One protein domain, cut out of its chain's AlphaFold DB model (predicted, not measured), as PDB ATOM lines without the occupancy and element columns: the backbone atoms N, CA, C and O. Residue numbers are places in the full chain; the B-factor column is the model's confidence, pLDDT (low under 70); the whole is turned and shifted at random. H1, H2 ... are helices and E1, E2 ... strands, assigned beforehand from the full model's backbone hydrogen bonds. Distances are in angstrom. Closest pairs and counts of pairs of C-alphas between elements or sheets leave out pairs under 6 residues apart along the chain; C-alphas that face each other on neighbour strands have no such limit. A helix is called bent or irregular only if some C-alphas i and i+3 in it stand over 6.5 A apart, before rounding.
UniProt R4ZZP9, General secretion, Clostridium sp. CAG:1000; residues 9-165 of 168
ATOM      1  N   GLU A   9     215.471 166.151  52.819       91.62
ATOM      2  CA  GLU A   9     214.996 165.990  54.201       91.62
ATOM      3  C   GLU A   9     213.546 166.449  54.337       91.62
ATOM      4  O   GLU A   9     212.730 165.740  54.921       91.62
ATOM      5  N   LEU A  10     213.200 167.595  53.743       91.88
ATOM      6  CA  LEU A  10     211.826 168.095  53.774       91.88
ATOM      7  C   LEU A  10     210.861 167.136  53.053       91.88
ATOM      8  O   LEU A  10     209.785 166.843  53.571       91.88
ATOM      9  N   LEU A  11     211.265 166.607  51.893       93.38
ATOM     10  CA  LEU A  11     210.477 165.650  51.108       93.38
ATOM     11  C   LEU A  11     210.229 164.327  51.845       93.38
ATOM     12  O   LEU A  11     209.114 163.807  51.821       93.38
ATOM     13  N   ALA A  12     211.242 163.794  52.528       94.06
ATOM     14  CA  ALA A  12     211.094 162.570  53.312       94.06
ATOM     15  C   ALA A  12     210.122 162.760  54.494       94.06
ATOM     16  O   ALA A  12     209.320 161.871  54.783       94.06
ATOM     17  N   VAL A  13     210.147 163.929  55.144       95.19
ATOM     18  CA  VAL A  13     209.261 164.241  56.277       95.19
ATOM     19  C   VAL A  13     207.803 164.346  55.838       95.19
ATOM     20  O   VAL A  13     206.941 163.734  56.465       95.19
ATOM     21  N   ILE A  14     207.506 165.061  54.749       95.38
ATOM     22  CA  ILE A  14     206.119 165.174  54.266       95.38
ATOM     23  C   ILE A  14     205.565 163.826  53.791       95.38
ATOM     24  O   ILE A  14     204.393 163.538  54.026       95.38
ATOM     25  N   ALA A  15     206.406 162.968  53.199       95.88
ATOM     26  CA  ALA A  15     206.012 161.618  52.806       95.88
ATOM     27  C   ALA A  15     205.644 160.759  54.030       95.88
ATOM     28  O   ALA A  15     204.620 160.078  54.021       95.88
ATOM     29  N   LEU A  16     206.435 160.837  55.106       96.25
ATOM     30  CA  LEU A  16     206.139 160.140  56.361       96.25
ATOM     31  C   LEU A  16     204.874 160.670  57.047       96.25
ATOM     32  O   LEU A  16     204.049 159.870  57.485       96.25
ATOM     33  N   ILE A  17     204.684 161.994  57.105       96.44
ATOM     34  CA  ILE A  17     203.463 162.600  57.662       96.44
ATOM     35  C   ILE A  17     202.233 162.138  56.872       96.44
ATOM     36  O   ILE A  17     201.230 161.775  57.483       96.44
ATOM     37  N   GLY A  18     202.318 162.075  55.538       96.25
ATOM     38  CA  GLY A  18     201.228 161.585  54.691       96.25
ATOM     39  C   GLY A  18     200.781 160.170  55.062       96.25
ATOM     40  O   GLY A  18     199.588 159.933  55.251       96.25
ATOM     41  N   ILE A  19     201.729 159.248  55.261       96.12
ATOM     42  CA  ILE A  19     201.428 157.868  55.675       96.12
ATOM     43  C   ILE A  19     200.734 157.853  57.044       96.12
ATOM     44  O   ILE A  19     199.710 157.194  57.204       96.12
ATOM     45  N   LEU A  20     201.237 158.614  58.019       97.12
ATOM     46  CA  LEU A  20     200.633 158.665  59.355       97.12
ATOM     47  C   LEU A  20     199.204 159.220  59.327       97.12
ATOM     48  O   LEU A  20     198.312 158.632  59.936       97.12
ATOM     49  N   VAL A  21     198.969 160.307  58.586       96.69
ATOM     50  CA  VAL A  21     197.638 160.922  58.465       96.69
ATOM     51  C   VAL A  21     196.635 159.927  57.882       96.69
ATOM     52  O   VAL A  21     195.552 159.775  58.441       96.69
ATOM     53  N   THR A  22     197.000 159.181  56.832       95.56
ATOM     54  CA  THR A  22     196.077 158.206  56.217       95.56
ATOM     55  C   THR A  22     195.598 157.112  57.174       95.56
ATOM     56  O   THR A  22     194.477 156.633  57.028       95.56
ATOM     57  N   LEU A  23     196.405 156.743  58.173       94.94
ATOM     58  CA  LEU A  23     196.033 155.737  59.173       94.94
ATOM     59  C   LEU A  23     195.158 156.311  60.297       94.94
ATOM     60  O   LEU A  23     194.365 155.586  60.892       94.94
ATOM     61  N   VAL A  24     195.317 157.599  60.613       95.62
ATOM     62  CA  VAL A  24     194.668 158.238  61.770       95.62
ATOM     63  C   VAL A  24     193.302 158.832  61.422       95.62
ATOM     64  O   VAL A  24     192.397 158.776  62.250       95.62
ATOM     65  N   VAL A  25     193.132 159.368  60.208       95.62
ATOM     66  CA  VAL A  25     191.907 160.073  59.783       95.62
ATOM     67  C   VAL A  25     190.600 159.301  60.024       95.62
ATOM     68  O   VAL A  25     189.711 159.909  60.614       95.62
ATOM     69  N   PRO A  26     190.432 158.015  59.645       93.38
ATOM     70  CA  PRO A  26     189.143 157.340  59.837       93.38
ATOM     71  C   PRO A  26     188.748 157.258  61.319       93.38
ATOM     72  O   PRO A  26     187.638 157.625  61.683       93.38
ATOM     73  N   ASN A  27     189.699 156.906  62.191       94.62
ATOM     74  CA  ASN A  27     189.460 156.856  63.635       94.62
ATOM     75  C   ASN A  27     189.135 158.237  64.221       94.62
ATOM     76  O   ASN A  27     188.373 158.340  65.178       94.62
ATOM     77  N   LEU A  28     189.734 159.298  63.672       93.38
ATOM     78  CA  LEU A  28     189.444 160.664  64.097       93.38
ATOM     79  C   LEU A  28     188.016 161.074  63.719       93.38
ATOM     80  O   LEU A  28     187.338 161.667  64.548       93.38
ATOM     81  N   VAL A  29     187.556 160.744  62.509       93.19
ATOM     82  CA  VAL A  29     186.178 161.032  62.072       93.19
ATOM     83  C   VAL A  29     185.171 160.319  62.973       93.19
ATOM     84  O   VAL A  29     184.276 160.966  63.511       93.19
ATOM     85  N   ASP A  30     185.371 159.026  63.234       92.62
ATOM     86  CA  ASP A  30     184.494 158.270  64.134       92.62
ATOM     87  C   ASP A  30     184.495 158.856  65.553       92.62
ATOM     88  O   ASP A  30     183.454 158.942  66.205       92.62
ATOM     89  N   TYR A  31     185.656 159.290  66.052       94.19
ATOM     90  CA  TYR A  31     185.759 159.948  67.354       94.19
ATOM     91  C   TYR A  31     184.975 161.264  67.406       94.19
ATOM     92  O   TYR A  31     184.276 161.512  68.389       94.19
ATOM     93  N   LEU A  32     185.069 162.091  66.362       92.38
ATOM     94  CA  LEU A  32     184.337 163.355  66.274       92.38
ATOM     95  C   LEU A  32     182.822 163.127  66.239       92.38
ATOM     96  O   LEU A  32     182.107 163.783  66.993       92.38
ATOM     97  N   ASN A  33     182.351 162.147  65.464       90.81
ATOM     98  CA  ASN A  33     180.928 161.792  65.407       90.81
ATOM     99  C   ASN A  33     180.409 161.344  66.782       90.81
ATOM    100  O   ASN A  33     179.431 161.884  67.291       90.81
ATOM    101  N   ASN A  34     181.132 160.440  67.453       92.38
ATOM    102  CA  ASN A  34     180.773 159.991  68.802       92.38
ATOM    103  C   ASN A  34     180.788 161.135  69.832       92.38
ATOM    104  O   ASN A  34     179.992 161.139  70.775       92.38
ATOM    105  N   ALA A  35     181.712 162.089  69.688       92.69
ATOM    106  CA  ALA A  35     181.768 163.268  70.544       92.69
ATOM    107  C   ALA A  35     180.568 164.196  70.303       92.69
ATOM    108  O   ALA A  35     180.014 164.712  71.277       92.69
ATOM    109  N   SER A  36     180.142 164.358  69.047       92.75
ATOM    110  CA  SER A  36     178.930 165.102  68.683       92.75
ATOM    111  C   SER A  36     177.681 164.455  69.292       92.75
ATOM    112  O   SER A  36     176.949 165.112  70.037       92.75
ATOM    113  N   ASP A  37     177.518 163.137  69.138       91.94
ATOM    114  CA  ASP A  37     176.407 162.373  69.729       91.94
ATOM    115  C   ASP A  37     176.371 162.472  71.260       91.94
ATOM    116  O   ASP A  37     175.315 162.635  71.879       91.94
ATOM    117  N   ALA A  38     177.536 162.372  71.906       94.81
ATOM    118  CA  ALA A  38     177.651 162.561  73.349       94.81
ATOM    119  C   ALA A  38     177.307 164.003  73.759       94.81
ATOM    120  O   ALA A  38     176.682 164.219  74.801       94.81
ATOM    121  N   GLY A  39     177.684 164.985  72.938       95.38
ATOM    122  CA  GLY A  39     177.281 166.379  73.075       95.38
ATOM    123  C   GLY A  39     175.763 166.529  73.050       95.38
ATOM    124  O   GLY A  39     175.203 167.118  73.975       95.38
ATOM    125  N   MET A  40     175.087 165.928  72.070       95.50
ATOM    126  CA  MET A  40     173.627 165.981  71.961       95.50
ATOM    127  C   MET A  40     172.919 165.329  73.147       95.50
ATOM    128  O   MET A  40     172.006 165.926  73.711       95.50
ATOM    129  N   LYS A  41     173.411 164.189  73.647       95.31
ATOM    130  CA  LYS A  41     172.884 163.581  74.886       95.31
ATOM    131  C   LYS A  41     173.003 164.505  76.102       95.31
ATOM    132  O   LYS A  41     172.153 164.484  76.991       95.31
ATOM    133  N   ASN A  42     174.052 165.323  76.177       96.38
ATOM    134  CA  ASN A  42     174.155 166.341  77.226       96.38
ATOM    135  C   ASN A  42     173.150 167.479  77.003       96.38
ATOM    136  O   ASN A  42     172.530 167.926  77.967       96.38
ATOM    137  N   GLN A  43     172.948 167.912  75.756       96.56
ATOM    138  CA  GLN A  43     171.941 168.921  75.412       96.56
ATOM    139  C   GLN A  43     170.522 168.446  75.762       96.56
ATOM    140  O   GLN A  43     169.774 169.195  76.384       96.56
ATOM    141  N   GLU A  44     170.183 167.183  75.494       96.31
ATOM    142  CA  GLU A  44     168.923 166.556  75.918       96.31
ATOM    143  C   GLU A  44     168.723 166.610  77.440       96.31
ATOM    144  O   GLU A  44     167.653 166.990  77.923       96.31
ATOM    145  N   ASN A  45     169.753 166.264  78.219       96.38
ATOM    146  CA  ASN A  45     169.682 166.326  79.681       96.38
ATOM    147  C   ASN A  45     169.503 167.763  80.190       96.38
ATOM    148  O   ASN A  45     168.668 168.002  81.064       96.38
ATOM    149  N   ASN A  46     170.221 168.723  79.604       96.56
ATOM    150  CA  ASN A  46     170.050 170.140  79.922       96.56
ATOM    151  C   ASN A  46     168.632 170.614  79.582       96.56
ATOM    152  O   ASN A  46     168.011 171.315  80.378       96.56
ATOM    153  N   MET A  47     168.093 170.182  78.440       96.50
ATOM    154  CA  MET A  47     166.734 170.499  78.005       96.50
ATOM    155  C   MET A  47     165.689 169.935  78.974       96.50
ATOM    156  O   MET A  47     164.740 170.624  79.348       96.50
ATOM    157  N   LYS A  48     165.897 168.709  79.465       96.19
ATOM    158  CA  LYS A  48     165.070 168.098  80.511       96.19
ATOM    159  C   LYS A  48     165.090 168.897  81.815       96.19
ATOM    160  O   LYS A  48     164.040 169.065  82.435       96.19
ATOM    161  N   ASP A  49     166.258 169.345  82.264       96.44
ATOM    162  CA  ASP A  49     166.371 170.102  83.512       96.44
ATOM    163  C   ASP A  49     165.797 171.515  83.377       96.44
ATOM    164  O   ASP A  49     165.043 171.947  84.252       96.44
ATOM    165  N   ALA A  50     166.030 172.180  82.245       96.56
ATOM    166  CA  ALA A  50     165.396 173.452  81.911       96.56
ATOM    167  C   ALA A  50     163.862 173.332  81.884       96.56
ATOM    168  O   ALA A  50     163.175 174.153  82.487       96.56
ATOM    169  N   ALA A  51     163.315 172.265  81.290       96.25
ATOM    170  CA  ALA A  51     161.870 172.034  81.240       96.25
ATOM    171  C   ALA A  51     161.247 171.824  82.631       96.25
ATOM    172  O   ALA A  51     160.122 172.261  82.876       96.25
ATOM    173  N   LYS A  52     161.964 171.184  83.569       94.31
ATOM    174  CA  LYS A  52     161.496 171.060  84.962       94.31
ATOM    175  C   LYS A  52     161.358 172.422  85.620       94.31
ATOM    176  O   LYS A  52     160.331 172.689  86.231       94.31
ATOM    177  N   ILE A  53     162.394 173.252  85.501       93.88
ATOM    178  CA  ILE A  53     162.406 174.593  86.095       93.88
ATOM    179  C   ILE A  53     161.304 175.439  85.446       93.88
ATOM    180  O   ILE A  53     160.545 176.092  86.152       93.88
ATOM    181  N   TYR A  54     161.159 175.349  84.123       94.25
ATOM    182  CA  TYR A  54     160.111 176.029  83.370       94.25
ATOM    183  C   TYR A  54     158.709 175.690  83.894       94.25
ATOM    184  O   TYR A  54     157.938 176.584  84.237       94.25
ATOM    185  N   ILE A  55     158.382 174.401  84.015       93.69
ATOM    186  CA  ILE A  55     157.081 173.958  84.535       93.69
ATOM    187  C   ILE A  55     156.897 174.329  86.008       93.69
ATOM    188  O   ILE A  55     155.788 174.686  86.406       93.69
ATOM    189  N   GLU A  56     157.952 174.278  86.818       92.31
ATOM    190  CA  GLU A  56     157.873 174.702  88.217       92.31
ATOM    191  C   GLU A  56     157.488 176.185  88.320       92.31
ATOM    192  O   GLU A  56     156.547 176.525  89.039       92.31
ATOM    193  N   ASP A  57     158.136 177.035  87.520       91.75
ATOM    194  CA  ASP A  57     157.907 178.482  87.463       91.75
ATOM    195  C   ASP A  57     156.550 178.878  86.866       91.75
ATOM    196  O   ASP A  57     156.053 179.957  87.179       91.75
ATOM    197  N   HIS A  58     155.966 178.053  85.990       92.50
ATOM    198  CA  HIS A  58     154.737 178.388  85.259       92.50
ATOM    199  C   HIS A  58     153.482 177.689  85.780       92.50
ATOM    200  O   HIS A  58     152.372 178.198  85.612       92.50
ATOM    201  N   CYS A  59     153.631 176.503  86.366       92.00
ATOM    202  CA  CYS A  59     152.516 175.606  86.662       92.00
ATOM    203  C   CYS A  59     152.420 175.250  88.143       92.00
ATOM    204  O   CYS A  59     151.318 175.272  88.692       92.00
ATOM    205  N   SER A  60     153.539 174.900  88.785       90.00
ATOM    206  CA  SER A  60     153.542 174.491  90.198       90.00
ATOM    207  C   SER A  60     153.496 175.694  91.132       90.00
ATOM    208  O   SER A  60     152.677 175.744  92.050       90.00
ATOM    209  N   ASN A  61     154.377 176.665  90.890       87.62
ATOM    210  CA  ASN A  61     154.546 177.855  91.705       87.62
ATOM    211  C   ASN A  61     154.620 179.103  90.809       87.62
ATOM    212  O   ASN A  61     155.672 179.745  90.734       87.62
ATOM    213  N   PRO A  62     153.518 179.437  90.107       84.81
ATOM    214  CA  PRO A  62     153.503 180.538  89.161       84.81
ATOM    215  C   PRO A  62     153.875 181.853  89.842       84.81
ATOM    216  O   PRO A  62     153.190 182.314  90.761       84.81
ATOM    217  N   LEU A  63     154.951 182.480  89.363       76.62
ATOM    218  CA  LEU A  63     155.235 183.873  89.695       76.62
ATOM    219  C   LEU A  63     154.173 184.780  89.046       76.62
ATOM    220  O   LEU A  63     153.418 184.364  88.165       76.62
ATOM    221  N   TYR A  64     154.079 186.037  89.487       84.81
ATOM    222  CA  TYR A  64     153.083 186.968  88.950       84.81
ATOM    223  C   TYR A  64     153.227 187.116  87.427       84.81
ATOM    224  O   TYR A  64     154.296 187.476  86.940       84.81
ATOM    225  N   GLY A  65     152.141 186.830  86.707       86.25
ATOM    226  CA  GLY A  65     152.040 186.924  85.253       86.25
ATOM    227  C   GLY A  65     152.568 185.729  84.457       86.25
ATOM    228  O   GLY A  65     152.593 185.799  83.236       86.25
ATOM    229  N   TYR A  66     152.948 184.628  85.109       90.88
ATOM    230  CA  TYR A  66     153.357 183.386  84.443       90.88
ATOM    231  C   TYR A  66     152.139 182.500  84.208       90.88
ATOM    232  O   TYR A  66     151.269 182.369  85.075       90.88
ATOM    233  N   LYS A  67     152.064 181.889  83.027       92.75
ATOM    234  CA  LYS A  67     150.948 181.035  82.614       92.75
ATOM    235  C   LYS A  67     151.457 179.643  82.301       92.75
ATOM    236  O   LYS A  67     152.356 179.458  81.498       92.75
ATOM    237  N   CYS A  68     150.825 178.634  82.876       93.69
ATOM    238  CA  CYS A  68     151.131 177.264  82.499       93.69
ATOM    239  C   CYS A  68     150.748 177.009  81.024       93.69
ATOM    240  O   CYS A  68     149.604 177.302  80.652       93.69
ATOM    241  N   PRO A  69     151.642 176.447  80.185       93.69
ATOM    242  CA  PRO A  69     151.352 176.210  78.774       93.69
ATOM    243  C   PRO A  69     150.141 175.304  78.555       93.69
ATOM    244  O   PRO A  69     149.885 174.349  79.305       93.69
ATOM    245  N   LYS A  70     149.409 175.548  77.465       94.00
ATOM    246  CA  LYS A  70     148.274 174.696  77.074       94.00
ATOM    247  C   LYS A  70     148.711 173.274  76.727       94.00
ATOM    248  O   LYS A  70     148.041 172.334  77.136       94.00
ATOM    249  N   SER A  71     149.864 173.122  76.079       93.75
ATOM    250  CA  SER A  71     150.491 171.828  75.776       93.75
ATOM    251  C   SER A  71     150.738 170.966  77.026       93.75
ATOM    252  O   SER A  71     150.723 169.737  76.958       93.75
ATOM    253  N   TYR A  72     150.898 171.594  78.197       93.88
ATOM    254  CA  TYR A  72     151.090 170.904  79.471       93.88
ATOM    255  C   TYR A  72     149.786 170.696  80.259       93.88
ATOM    256  O   TYR A  72     149.609 169.687  80.948       93.88
ATOM    257  N   THR A  73     148.848 171.643  80.199       93.19
ATOM    258  CA  THR A  73     147.596 171.581  80.981       93.19
ATOM    259  C   THR A  73     146.470 170.836  80.281       93.19
ATOM    260  O   THR A  73     145.634 170.218  80.941       93.19
ATOM    261  N   SER A  74     146.413 170.906  78.957       91.94
ATOM    262  CA  SER A  74     145.339 170.356  78.132       91.94
ATOM    263  C   SER A  74     145.896 169.954  76.762       91.94
ATOM    264  O   SER A  74     145.553 170.586  75.761       91.94
ATOM    265  N   PRO A  75     146.779 168.935  76.711       91.00
ATOM    266  CA  PRO A  75     147.249 168.387  75.444       91.00
ATOM    267  C   PRO A  75     146.074 167.813  74.636       91.00
ATOM    268  O   PRO A  75     145.038 167.440  75.199       91.00
ATOM    269  N   SER A  76     146.234 167.744  73.317       91.81
ATOM    270  CA  SER A  76     145.230 167.168  72.418       91.81
ATOM    271  C   SER A  76     145.073 165.666  72.657       91.81
ATOM    272  O   SER A  76     145.920 165.008  73.264       91.81
ATOM    273  N   GLU A  77     143.976 165.096  72.164       88.88
ATOM    274  CA  GLU A  77     143.717 163.665  72.299       88.88
ATOM    275  C   GLU A  77     144.873 162.826  71.722       88.88
ATOM    276  O   GLU A  77     145.315 163.030  70.592       88.88
ATOM    277  N   GLY A  78     145.386 161.883  72.518       86.56
ATOM    278  CA  GLY A  78     146.502 161.016  72.128       86.56
ATOM    279  C   GLY A  78     147.900 161.637  72.248       86.56
ATOM    280  O   GLY A  78     148.870 160.974  71.867       86.56
ATOM    281  N   GLN A  79     148.013 162.863  72.773       90.62
ATOM    282  CA  GLN A  79     149.279 163.484  73.166       90.62
ATOM    283  C   GLN A  79     149.538 163.299  74.668       90.62
ATOM    284  O   GLN A  79     148.627 163.364  75.498       90.62
ATOM    285  N   GLU A  80     150.809 163.115  75.018       92.31
ATOM    286  CA  GLU A  80     151.268 163.298  76.396       92.31
ATOM    287  C   GLU A  80     151.330 164.792  76.727       92.31
ATOM    288  O   GLU A  80     151.249 165.639  75.838       92.31
ATOM    289  N   LYS A  81     151.499 165.143  78.004       94.31
ATOM    290  CA  LYS A  81     151.803 166.535  78.359       94.31
ATOM    291  C   LYS A  81     153.162 166.907  77.791       94.31
ATOM    292  O   LYS A  81     154.106 166.132  77.933       94.31
ATOM    293  N   TYR A  82     153.283 168.092  77.206       95.44
ATOM    294  CA  TYR A  82     154.539 168.497  76.589       95.44
ATOM    295  C   TYR A  82     154.803 169.996  76.683       95.44
ATOM    296  O   TYR A  82     153.903 170.789  76.958       95.44
ATOM    297  N   VAL A  83     156.056 170.370  76.446       96.19
ATOM    298  CA  VAL A  83     156.477 171.741  76.128       96.19
ATOM    299  C   VAL A  83     157.446 171.693  74.954       96.19
ATOM    300  O   VAL A  83     158.144 170.688  74.771       96.19
ATOM    301  N   CYS A  84     157.473 172.751  74.154       96.19
ATOM    302  CA  CYS A  84     158.390 172.858  73.028       96.19
ATOM    303  C   CYS A  84     159.734 173.424  73.497       96.19
ATOM    304  O   CYS A  84     159.775 174.262  74.399       96.19
ATOM    305  N   LEU A  85     160.838 173.046  72.850       95.88
ATOM    306  CA  LEU A  85     162.148 173.670  73.087       95.88
ATOM    307  C   LEU A  85     162.069 175.196  72.919       95.88
ATOM    308  O   LEU A  85     162.651 175.946  73.700       95.88
ATOM    309  N   SER A  86     161.268 175.662  71.961       93.88
ATOM    310  CA  SER A  86     161.044 177.087  71.758       93.88
ATOM    311  C   SER A  86     160.410 177.800  72.950       93.88
ATOM    312  O   SER A  86     160.689 178.981  73.121       93.88
ATOM    313  N   ASP A  87     159.592 177.122  73.764       93.94
ATOM    314  CA  ASP A  87     158.993 177.722  74.966       93.94
ATOM    315  C   ASP A  87     160.061 177.989  76.034       93.94
ATOM    316  O   ASP A  87     159.985 178.970  76.770       93.94
ATOM    317  N   LEU A  88     161.088 177.135  76.097       94.75
ATOM    318  CA  LEU A  88     162.218 177.301  77.011       94.75
ATOM    319  C   LEU A  88     163.186 178.384  76.517       94.75
ATOM    320  O   LEU A  88     163.816 179.052  77.334       94.75
ATOM    321  N   GLN A  89     163.324 178.518  75.195       94.00
ATOM    322  CA  GLN A  89     164.233 179.467  74.547       94.00
ATOM    323  C   GLN A  89     163.661 180.885  74.460       94.00
ATOM    324  O   GLN A  89     164.387 181.871  74.591       94.00
ATOM    325  N   ASN A  90     162.360 180.983  74.202       91.00
ATOM    326  CA  ASN A  90     161.627 182.229  74.065       91.00
ATOM    327  C   ASN A  90     160.246 182.063  74.698       91.00
ATOM    328  O   ASN A  90     159.290 181.623  74.058       91.00
ATOM    329  N   ASP A  91     160.171 182.411  75.974       89.12
ATOM    330  CA  ASP A  91     158.989 182.187  76.785       89.12
ATOM    331  C   ASP A  91     157.844 183.131  76.399       89.12
ATOM    332  O   ASP A  91     157.855 184.328  76.693       89.12
ATOM    333  N   ILE A  92     156.837 182.572  75.726       87.50
ATOM    334  CA  ILE A  92     155.623 183.284  75.314       87.50
ATOM    335  C   ILE A  92     154.477 183.142  76.323       87.50
ATOM    336  O   ILE A  92     153.433 183.776  76.157       87.50
ATOM    337  N   ASN A  93     154.628 182.307  77.357       90.06
ATOM    338  CA  ASN A  93     153.555 182.001  78.301       90.06
ATOM    339  C   ASN A  93     153.590 182.940  79.516       90.06
ATOM    340  O   ASN A  93     153.389 182.533  80.660       90.06
ATOM    341  N   VAL A  94     153.781 184.229  79.250       90.38
ATOM    342  CA  VAL A  94     153.830 185.296  80.253       90.38
ATOM    343  C   VAL A  94     152.867 186.432  79.897       90.38
ATOM    344  O   VAL A  94     152.376 186.545  78.771       90.38
ATOM    345  N   ASP A  95     152.505 187.251  80.879       90.12
ATOM    346  CA  ASP A  95     151.741 188.479  80.666       90.12
ATOM    347  C   ASP A  95     152.574 189.539  79.932       90.12
ATOM    348  O   ASP A  95     153.801 189.598  80.042       90.12
ATOM    349  N   GLU A  96     151.889 190.404  79.180       85.19
ATOM    350  CA  GLU A  96     152.531 191.479  78.426       85.19
ATOM    351  C   GLU A  96     153.395 192.364  79.338       85.19
ATOM    352  O   GLU A  96     152.958 192.835  80.389       85.19
ATOM    353  N   GLY A  97     154.635 192.615  78.912       81.75
ATOM    354  CA  GLY A  97     155.593 193.444  79.648       81.75
ATOM    355  C   GLY A  97     156.493 192.684  80.625       81.75
ATOM    356  O   GLY A  97     157.391 193.299  81.200       81.75
ATOM    357  N   ILE A  98     156.316 191.369  80.779       82.94
ATOM    358  CA  ILE A  98     157.251 190.506  81.507       82.94
ATOM    359  C   ILE A  98     158.227 189.893  80.499       82.94
ATOM    360  O   ILE A  98     157.820 189.174  79.595       82.94
ATOM    361  N   GLN A  99     159.520 190.192  80.642       70.81
ATOM    362  CA  GLN A  99     160.586 189.542  79.873       70.81
ATOM    363  C   GLN A  99     161.400 188.645  80.805       70.81
ATOM    364  O   GLN A  99     161.815 189.086  81.880       70.81
ATOM    365  N   ARG A 100     161.635 187.402  80.386       75.31
ATOM    366  CA  ARG A 100     162.524 186.451  81.063       75.31
ATOM    367  C   ARG A 100     163.771 186.204  80.241       75.31
ATOM    368  O   ARG A 100     163.744 186.236  79.014       75.31
ATOM    369  N   GLU A 101     164.850 185.916  80.954       78.62
ATOM    370  CA  GLU A 101     166.004 185.260  80.361       78.62
ATOM    371  C   GLU A 101     165.621 183.830  79.980       78.62
ATOM    372  O   GLU A 101     164.841 183.176  80.674       78.62
ATOM    373  N   SER A 102     166.166 183.367  78.860       90.81
ATOM    374  CA  SER A 102     165.939 182.014  78.382       90.81
ATOM    375  C   SER A 102     166.338 180.965  79.429       90.81
ATOM    376  O   SER A 102     167.382 181.085  80.076       90.81
ATOM    377  N   TYR A 103     165.545 179.897  79.544       93.19
ATOM    378  CA  TYR A 103     165.871 178.741  80.381       93.19
ATOM    379  C   TYR A 103     166.984 177.884  79.761       93.19
ATOM    380  O   TYR A 103     167.686 177.168  80.478       93.19
ATOM    381  N   ILE A 104     167.148 177.943  78.435       95.81
ATOM    382  CA  ILE A 104     168.180 177.211  77.696       95.81
ATOM    383  C   ILE A 104     168.594 177.945  76.416       95.81
ATOM    384  O   ILE A 104     167.781 178.551  75.725       95.81
ATOM    385  N   GLY A 105     169.879 177.897  76.073       93.81
ATOM    386  CA  GLY A 105     170.361 178.461  74.812       93.81
ATOM    387  C   GLY A 105     169.814 177.743  73.565       93.81
ATOM    388  O   GLY A 105     169.155 176.703  73.677       93.81
ATOM    389  N   PRO A 106     170.110 178.275  72.366       92.00
ATOM    390  CA  PRO A 106     169.905 177.532  71.129       92.00
ATOM    391  C   PRO A 106     170.665 176.201  71.179       92.00
ATOM    392  O   PRO A 106     171.771 176.121  71.720       92.00
ATOM    393  N   ILE A 107     170.043 175.164  70.627       94.00
ATOM    394  CA  ILE A 107     170.605 173.820  70.470       94.00
ATOM    395  C   ILE A 107     170.843 173.638  68.974       94.00
ATOM    396  O   ILE A 107     169.964 173.953  68.170       94.00
ATOM    397  N   SER A 108     172.028 173.161  68.608       92.75
ATOM    398  CA  SER A 108     172.408 172.938  67.213       92.75
ATOM    399  C   SER A 108     173.229 171.665  67.054       92.75
ATOM    400  O   SER A 108     174.028 171.331  67.938       92.75
ATOM    401  N   PHE A 109     173.096 171.030  65.894       92.12
ATOM    402  CA  PHE A 109     173.884 169.883  65.455       92.12
ATOM    403  C   PHE A 109     174.452 170.166  64.063       92.12
ATOM    404  O   PHE A 109     173.688 170.530  63.178       92.12
ATOM    405  N   ASP A 110     175.772 170.049  63.884       86.00
ATOM    406  CA  ASP A 110     176.466 170.288  62.604       86.00
ATOM    407  C   ASP A 110     175.987 171.550  61.852       86.00
ATOM    408  O   ASP A 110     175.733 171.533  60.655       86.00
ATOM    409  N   GLU A 111     175.881 172.667  62.585       85.81
ATOM    410  CA  GLU A 111     175.407 173.995  62.127       85.81
ATOM    411  C   GLU A 111     173.889 174.139  61.925       85.81
ATOM    412  O   GLU A 111     173.393 175.265  61.829       85.81
ATOM    413  N   SER A 112     173.137 173.043  61.954       87.75
ATOM    414  CA  SER A 112     171.678 173.047  61.882       87.75
ATOM    415  C   SER A 112     171.051 173.316  63.252       87.75
ATOM    416  O   SER A 112     171.360 172.638  64.236       87.75
ATOM    417  N   GLU A 113     170.138 174.289  63.333       89.75
ATOM    418  CA  GLU A 113     169.330 174.508  64.539       89.75
ATOM    419  C   GLU A 113     168.393 173.323  64.788       89.75
ATOM    420  O   GLU A 113     167.898 172.673  63.861       89.75
ATOM    421  N   CYS A 114     168.169 173.040  66.067       93.44
ATOM    422  CA  CYS A 114     167.297 171.970  66.508       93.44
ATOM    423  C   CYS A 114     165.962 172.522  66.990       93.44
ATOM    424  O   CYS A 114     165.915 173.459  67.791       93.44
ATOM    425  N   ASP A 115     164.894 171.847  66.590       93.94
ATOM    426  CA  ASP A 115     163.604 171.923  67.251       93.94
ATOM    427  C   ASP A 115     163.468 170.755  68.239       93.94
ATOM    428  O   ASP A 115     164.229 169.778  68.214       93.94
ATOM    429  N   GLY A 116     162.505 170.843  69.156       94.44
ATOM    430  CA  GLY A 116     162.375 169.806  70.167       94.44
ATOM    431  C   GLY A 116     161.074 169.808  70.940       94.44
ATOM    432  O   GLY A 116     160.413 170.832  71.113       94.44
ATOM    433  N   VAL A 117     160.744 168.626  71.447       96.44
ATOM    434  CA  VAL A 117     159.559 168.342  72.251       96.44
ATOM    435  C   VAL A 117     160.014 167.682  73.543       96.44
ATOM    436  O   VAL A 117     160.752 166.699  73.528       96.44
ATOM    437  N   ILE A 118     159.559 168.193  74.681       97.25
ATOM    438  CA  ILE A 118     159.819 167.581  75.981       97.25
ATOM    439  C   ILE A 118     158.516 166.978  76.483       97.25
ATOM    440  O   ILE A 118     157.593 167.708  76.840       97.25
ATOM    441  N   LEU A 119     158.447 165.647  76.526       96.06
ATOM    442  CA  LEU A 119     157.287 164.923  77.032       96.06
ATOM    443  C   LEU A 119     157.387 164.712  78.536       96.06
ATOM    444  O   LEU A 119     158.400 164.243  79.054       96.06
ATOM    445  N   PHE A 120     156.284 164.978  79.217       94.12
ATOM    446  CA  PHE A 120     156.056 164.628  80.602       94.12
ATOM    447  C   PHE A 120     155.057 163.485  80.605       94.12
ATOM    448  O   PHE A 120     153.883 163.674  80.287       94.12
ATOM    449  N   THR A 121     155.523 162.295  80.966       90.00
ATOM    450  CA  THR A 121     154.687 161.102  81.056       90.00
ATOM    451  C   THR A 121     154.512 160.677  82.505       90.00
ATOM    452  O   THR A 121     155.278 161.036  83.412       90.00
ATOM    453  N   LYS A 122     153.444 159.923  82.740       83.62
ATOM    454  CA  LYS A 122     153.168 159.327  84.041       83.62
ATOM    455  C   LYS A 122     154.178 158.229  84.347       83.62
ATOM    456  O   LYS A 122     154.506 157.408  83.494       83.62
ATOM    457  N   ASP A 123     154.637 158.194  85.591       76.31
ATOM    458  CA  ASP A 123     155.323 157.017  86.110       76.31
ATOM    459  C   ASP A 123     154.265 155.979  86.508       76.31
ATOM    460  O   ASP A 123     153.628 156.083  87.561       76.31
ATOM    461  N   GLU A 124     154.040 154.993  85.636       69.56
ATOM    462  CA  GLU A 124     153.080 153.903  85.864       69.56
ATOM    463  C   GLU A 124     153.460 153.017  87.061       69.56
ATOM    464  O   GLU A 124     152.624 152.282  87.584       69.56
ATOM    465  N   SER A 125     154.700 153.121  87.554       67.69
ATOM    466  CA  SER A 125     155.179 152.346  88.702       67.69
ATOM    467  C   SER A 125     154.762 152.946  90.051       67.69
ATOM    468  O   SER A 125     155.023 152.343  91.096       67.69
ATOM    469  N   LYS A 126     154.134 154.134  90.070       62.53
ATOM    470  CA  LYS A 126     153.741 154.835  91.304       62.53
ATOM    471  C   LYS A 126     152.229 155.025  91.385       62.53
ATOM    472  O   LYS A 126     151.599 155.584  90.495       62.53
ATOM    473  N   THR A 127     151.659 154.624  92.522       57.97
ATOM    474  CA  THR A 127     150.221 154.722  92.841       57.97
ATOM    475  C   THR A 127     149.691 156.161  92.852       57.97
ATOM    476  O   THR A 127     148.510 156.377  92.603       57.97
ATOM    477  N   ASN A 128     150.572 157.144  93.061       59.78
ATOM    478  CA  ASN A 128     150.318 158.563  92.821       59.78
ATOM    479  C   ASN A 128     151.028 158.964  91.525       59.78
ATOM    480  O   ASN A 128     152.202 159.338  91.537       59.78
ATOM    481  N   SER A 129     150.320 158.808  90.409       60.28
ATOM    482  CA  SER A 129     150.849 158.941  89.051       60.28
ATOM    483  C   SER A 129     151.136 160.409  88.703       60.28
ATOM    484  O   SER A 129     150.343 161.096  88.058       60.28
ATOM    485  N   SER A 130     152.259 160.916  89.214       68.44
ATOM    486  CA  SER A 130     152.781 162.243  88.897       68.44
ATOM    487  C   SER A 130     153.543 162.202  87.573       68.44
ATOM    488  O   SER A 130     154.189 161.203  87.247       68.44
ATOM    489  N   TYR A 131     153.468 163.295  86.817       77.06
ATOM    490  CA  TYR A 131     154.111 163.478  85.512       77.06
ATOM    491  C   TYR A 131     155.619 163.736  85.661       77.06
ATOM    492  O   TYR A 131     156.135 164.795  85.317       77.06
ATOM    493  N   ASN A 132     156.323 162.772  86.254       79.69
ATOM    494  CA  ASN A 132     157.717 162.927  86.674       79.69
ATOM    495  C   ASN A 132     158.705 162.272  85.702       79.69
ATOM    496  O   ASN A 132     159.916 162.452  85.851       79.69
ATOM    497  N   ASN A 133     158.213 161.497  84.730       89.25
ATOM    498  CA  ASN A 133     159.055 160.916  83.698       89.25
ATOM    499  C   ASN A 133     159.172 161.902  82.537       89.25
ATOM    500  O   ASN A 133     158.237 162.078  81.764       89.25
ATOM    501  N   ILE A 134     160.318 162.574  82.457       93.00
ATOM    502  CA  ILE A 134     160.564 163.634  81.479       93.00
ATOM    503  C   ILE A 134     161.504 163.101  80.407       93.00
ATOM    504  O   ILE A 134     162.631 162.693  80.728       93.00
ATOM    505  N   LYS A 135     161.023 163.115  79.164       94.38
ATOM    506  CA  LYS A 135     161.717 162.617  77.978       94.38
ATOM    507  C   LYS A 135     161.871 163.741  76.945       94.38
ATOM    508  O   LYS A 135     160.865 164.161  76.374       94.38
ATOM    509  N   PRO A 136     163.092 164.251  76.739       95.88
ATOM    510  CA  PRO A 136     163.391 165.174  75.652       95.88
ATOM    511  C   PRO A 136     163.469 164.426  74.314       95.88
ATOM    512  O   PRO A 136     163.985 163.313  74.269       95.88
ATOM    513  N   TYR A 137     163.001 165.060  73.245       95.81
ATOM    514  CA  TYR A 137     163.180 164.630  71.862       95.81
ATOM    515  C   TYR A 137     163.629 165.836  71.043       95.81
ATOM    516  O   TYR A 137     162.927 166.847  71.007       95.81
ATOM    517  N   LEU A 138     164.798 165.738  70.424       95.00
ATOM    518  CA  LEU A 138     165.357 166.743  69.526       95.00
ATOM    519  C   LEU A 138     165.300 166.247  68.089       95.00
ATOM    520  O   LEU A 138     165.466 165.052  67.834       95.00
ATOM    521  N   ALA A 139     165.106 167.190  67.176       93.12
ATOM    522  CA  ALA A 139     165.213 166.982  65.746       93.12
ATOM    523  C   ALA A 139     165.949 168.183  65.136       93.12
ATOM    524  O   ALA A 139     165.534 169.326  65.324       93.12
ATOM    525  N   CYS A 140     167.067 167.933  64.461       92.50
ATOM    526  CA  CYS A 140     167.951 168.967  63.928       92.50
ATOM    527  C   CYS A 140     168.185 168.742  62.441       92.50
ATOM    528  O   CYS A 140     168.294 167.595  62.007       92.50
ATOM    529  N   GLY A 141     168.302 169.834  61.685       86.38
ATOM    530  CA  GLY A 141     168.677 169.764  60.271       86.38
ATOM    531  C   GLY A 141     167.676 168.971  59.445       86.38
ATOM    532  O   GLY A 141     168.034 167.968  58.840       86.38
ATOM    533  N   TYR A 142     166.405 169.386  59.475       79.88
ATOM    534  CA  TYR A 142     165.395 168.790  58.605       79.88
ATOM    535  C   TYR A 142     165.752 169.071  57.144       79.88
ATOM    536  O   TYR A 142     165.852 170.227  56.722       79.88
ATOM    537  N   ASP A 143     165.965 168.010  56.376       70.12
ATOM    538  CA  ASP A 143     166.282 168.101  54.964       70.12
ATOM    539  C   ASP A 143     165.018 168.005  54.089       70.12
ATOM    540  O   ASP A 143     163.973 167.472  54.463       70.12
ATOM    541  N   TYR A 144     165.118 168.486  52.848       67.62
ATOM    542  CA  TYR A 144     164.029 168.394  51.863       67.62
ATOM    543  C   TYR A 144     163.705 166.951  51.432       67.62
ATOM    544  O   TYR A 144     162.802 166.740  50.617       67.62
ATOM    545  N   THR A 145     164.471 165.963  51.906       70.38
ATOM    546  CA  THR A 145     164.255 164.535  51.642       70.38
ATOM    547  C   THR A 145     163.419 163.861  52.733       70.38
ATOM    548  O   THR A 145     163.016 162.709  52.561       70.38
ATOM    549  N   GLY A 146     163.077 164.600  53.795       69.31
ATOM    550  CA  GLY A 146     162.281 164.131  54.922       69.31
ATOM    551  C   GLY A 146     163.105 163.445  56.011       69.31
ATOM    552  O   GLY A 146     162.548 162.649  56.768       69.31
ATOM    553  N   SER A 147     164.414 163.705  56.073       77.88
ATOM    554  CA  SER A 147     165.331 163.179  57.085       77.88
ATOM    555  C   SER A 147     165.867 164.287  57.989       77.88
ATOM    556  O   SER A 147     165.851 165.459  57.628       77.88
ATOM    557  N   TYR A 148     166.332 163.904  59.173       84.00
ATOM    558  CA  TYR A 148     167.004 164.799  60.108       84.00
ATOM    559  C   TYR A 148     168.483 164.422  60.179       84.00
ATOM    560  O   TYR A 148     168.795 163.234  60.306       84.00
ATOM    561  N   ASP A 149     169.371 165.417  60.183       87.69
ATOM    562  CA  ASP A 149     170.801 165.223  60.469       87.69
ATOM    563  C   ASP A 149     171.003 164.587  61.854       87.69
ATOM    564  O   ASP A 149     171.888 163.755  62.060       87.69
ATOM    565  N   TYR A 150     170.132 164.950  62.800       90.56
ATOM    566  CA  TYR A 150     170.070 164.349  64.124       90.56
ATOM    567  C   TYR A 150     168.629 164.221  64.617       90.56
ATOM    568  O   TYR A 150     167.863 165.185  64.596       90.56
ATOM    569  N   SER A 151     168.285 163.052  65.158       92.25
ATOM    570  CA  SER A 151     167.056 162.846  65.927       92.25
ATOM    571  C   SER A 151     167.347 162.021  67.175       92.25
ATOM    572  O   SER A 151     167.988 160.973  67.065       92.25
ATOM    573  N   THR A 152     166.818 162.427  68.333       92.94
ATOM    574  CA  THR A 152     166.927 161.640  69.579       92.94
ATOM    575  C   THR A 152     166.392 160.217  69.405       92.94
ATOM    576  O   THR A 152     166.956 159.258  69.929       92.94
ATOM    577  N   ASP A 153     165.287 160.087  68.673       91.06
ATOM    578  CA  ASP A 153     164.632 158.820  68.373       91.06
ATOM    579  C   ASP A 153     163.958 158.938  67.003       91.06
ATOM    580  O   ASP A 153     163.065 159.765  66.815       91.06
ATOM    581  N   SER A 154     164.405 158.127  66.045       84.81
ATOM    582  CA  SER A 154     163.893 158.140  64.673       84.81
ATOM    583  C   SER A 154     162.489 157.543  64.548       84.81
ATOM    584  O   SER A 154     161.821 157.763  63.538       84.81
ATOM    585  N   GLU A 155     162.021 156.805  65.559       88.25
ATOM    586  CA  GLU A 155     160.660 156.264  65.622       88.25
ATOM    587  C   GLU A 155     159.685 157.233  66.312       88.25
ATOM    588  O   GLU A 155     158.474 156.987  66.353       88.25
ATOM    589  N   PHE A 156     160.185 158.345  66.862       90.12
ATOM    590  CA  PHE A 156     159.343 159.319  67.536       90.12
ATOM    591  C   PHE A 156     158.412 160.034  66.552       90.12
ATOM    592  O   PHE A 156     158.832 160.630  65.563       90.12
ATOM    593  N   ALA A 157     157.113 160.011  66.857       88.62
ATOM    594  CA  ALA A 157     156.072 160.606  66.024       88.62
ATOM    595  C   ALA A 157     156.007 162.135  66.186       88.62
ATOM    596  O   ALA A 157     155.065 162.669  66.780       88.62
ATOM    597  N   PHE A 158     157.005 162.827  65.639       87.75
ATOM    598  CA  PHE A 158     157.136 164.285  65.619       87.75
ATOM    599  C   PHE A 158     155.901 165.005  65.047       87.75
ATOM    600  O   PHE A 158     155.513 166.043  65.576       87.75
ATOM    601  N   ASP A 159     155.199 164.403  64.082       87.56
ATOM    602  CA  ASP A 159     153.956 164.939  63.499       87.56
ATOM    603  C   ASP A 159     152.854 165.200  64.531       87.56
ATOM    604  O   ASP A 159     152.032 166.102  64.361       87.56
ATOM    605  N   LYS A 160     152.825 164.426  65.627       90.69
ATOM    606  CA  LYS A 160     151.862 164.650  66.711       90.69
ATOM    607  C   LYS A 160     152.126 165.951  67.452       90.69
ATOM    608  O   LYS A 160     151.222 166.410  68.129       90.69
ATOM    609  N   TYR A 161     153.327 166.508  67.368       92.25
ATOM    610  CA  TYR A 161     153.784 167.683  68.107       92.25
ATOM    611  C   TYR A 161     154.349 168.735  67.145       92.25
ATOM    612  O   TYR A 161     155.306 169.433  67.471       92.25
ATOM    613  N   SER A 162     153.764 168.829  65.949       89.00
ATOM    614  CA  SER A 162     154.222 169.701  64.863       89.00
ATOM    615  C   SER A 162     154.306 171.178  65.252       89.00
ATOM    616  O   SER A 162     155.175 171.874  64.747       89.00
ATOM    617  N   ASP A 163     153.508 171.636  66.220       89.56
ATOM    618  CA  ASP A 163     153.594 172.999  66.767       89.56
ATOM    619  C   ASP A 163     154.973 173.328  67.380       89.56
ATOM    620  O   ASP A 163     155.344 174.498  67.487       89.56
ATOM    621  N   CYS A 164     155.744 172.310  67.779       92.44
ATOM    622  CA  CYS A 164     157.095 172.467  68.317       92.44
ATOM    623  C   CYS A 164     158.201 172.437  67.257       92.44
ATOM    624  O   CYS A 164     159.356 172.666  67.607       92.44
ATOM    625  N   LEU A 165     157.873 172.114  66.004       87.81
ATOM    626  CA  LEU A 165     158.822 171.975  64.903       87.81
ATOM    627  C   LEU A 165     158.597 173.152  63.962       87.81
ATOM    628  O   LEU A 165     157.682 173.146  63.140       87.81
TER     629      LEU A 165
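This is residues 9 to 165 of the 168 residues of the protein "General secretion" of Clostridium sp. CAG:1000 (UniProt R4ZZP9). A small head is built on a twisted sheet of four strands, with the later part of the long bent helix H1 slanting over one face and the short helix H4 over the other. The rest of H1 makes the length: its residues 9 to 32 stick out from the head as a free arm. The printed part has 157 residues, with named elements in the order H1 H2 E1 H3 E2 E3 E4 H4; the sheet's order is E1 E2 E3 E4, antiparallel throughout, and the class is mixed. The whole is loose, with a radius of gyration of the C-alphas of 21.1 A and spans of 74 by 38 by 34 A.

Look first at the sheet: E1 is residues 81 to 84, E2 112 to 121 and 28.3 A long, E3 133 to 142 and 27.1 A long, and E4 148 to 151. Find C-alpha 9 at (214.996, 165.990, 54.201), where H1, residues 9 to 60, begins. By its hydrogen bonds it was assigned as one helix, but it is bent, with C-alphas 23 and 26 7.1 A apart: H1a, residues 9 to 23, spans 22.1 A, and H1b, residues 26 to 60, spans 49.8 A to C-alpha 60 at (153.542, 174.491, 90.198). H1b is irregular at C-alphas 57 and 60, 6.52 A apart. H2 is residues 70 to 73, H3 85 to 89, and H4 158 to 164, irregular with C-alphas 160 and 163 8.5 A apart.

E2, E3 and E4 form a meander, each strand the antiparallel neighbour of the one before. Look for N 83 and O 118 between E1 and E2, 3.1 A, N 117 and O 137 in the hairpin E2 and E3, 2.9 A, and N 140 and O 150 in the hairpin E3 and E4, 2.9 A. H1b is on the sheet at a height of 8.6 A, slantwise to the strands; its closest C-alphas to E3 are Glu 44 and Pro 136, 5.7 A. On the opposite face is H4, height 8.2 A; its closest C-alpha to E1 is Cys 164, 4.9 A from that of Cys 84. H2 stands at the sheet's level, with C-alphas 72 and 81 closest to E1, 4.6 A. H3 only grazes the sheet, and touches H1b's residues 47 to 54 alone, closest at C-alphas 51 and 88, 6.8 A. H1a stands at a steep tilt of 54 degrees to H1b. H1a, H1b and H3 have every O i to N i+4 pair within hydrogen-bond range; H4 has 1 of 3, and 2 of 4 O i to N i+3 pairs; H2 is too short for an i+4 pair.

The C-alphas of Glu 9 and Thr 127, the two farthest apart, are 76.3 A apart. The printed part has no cut; the links H3 to E2 and E2 to E3 are long. The pLDDT is under 70 at residues 124 to 130, 144 and 146.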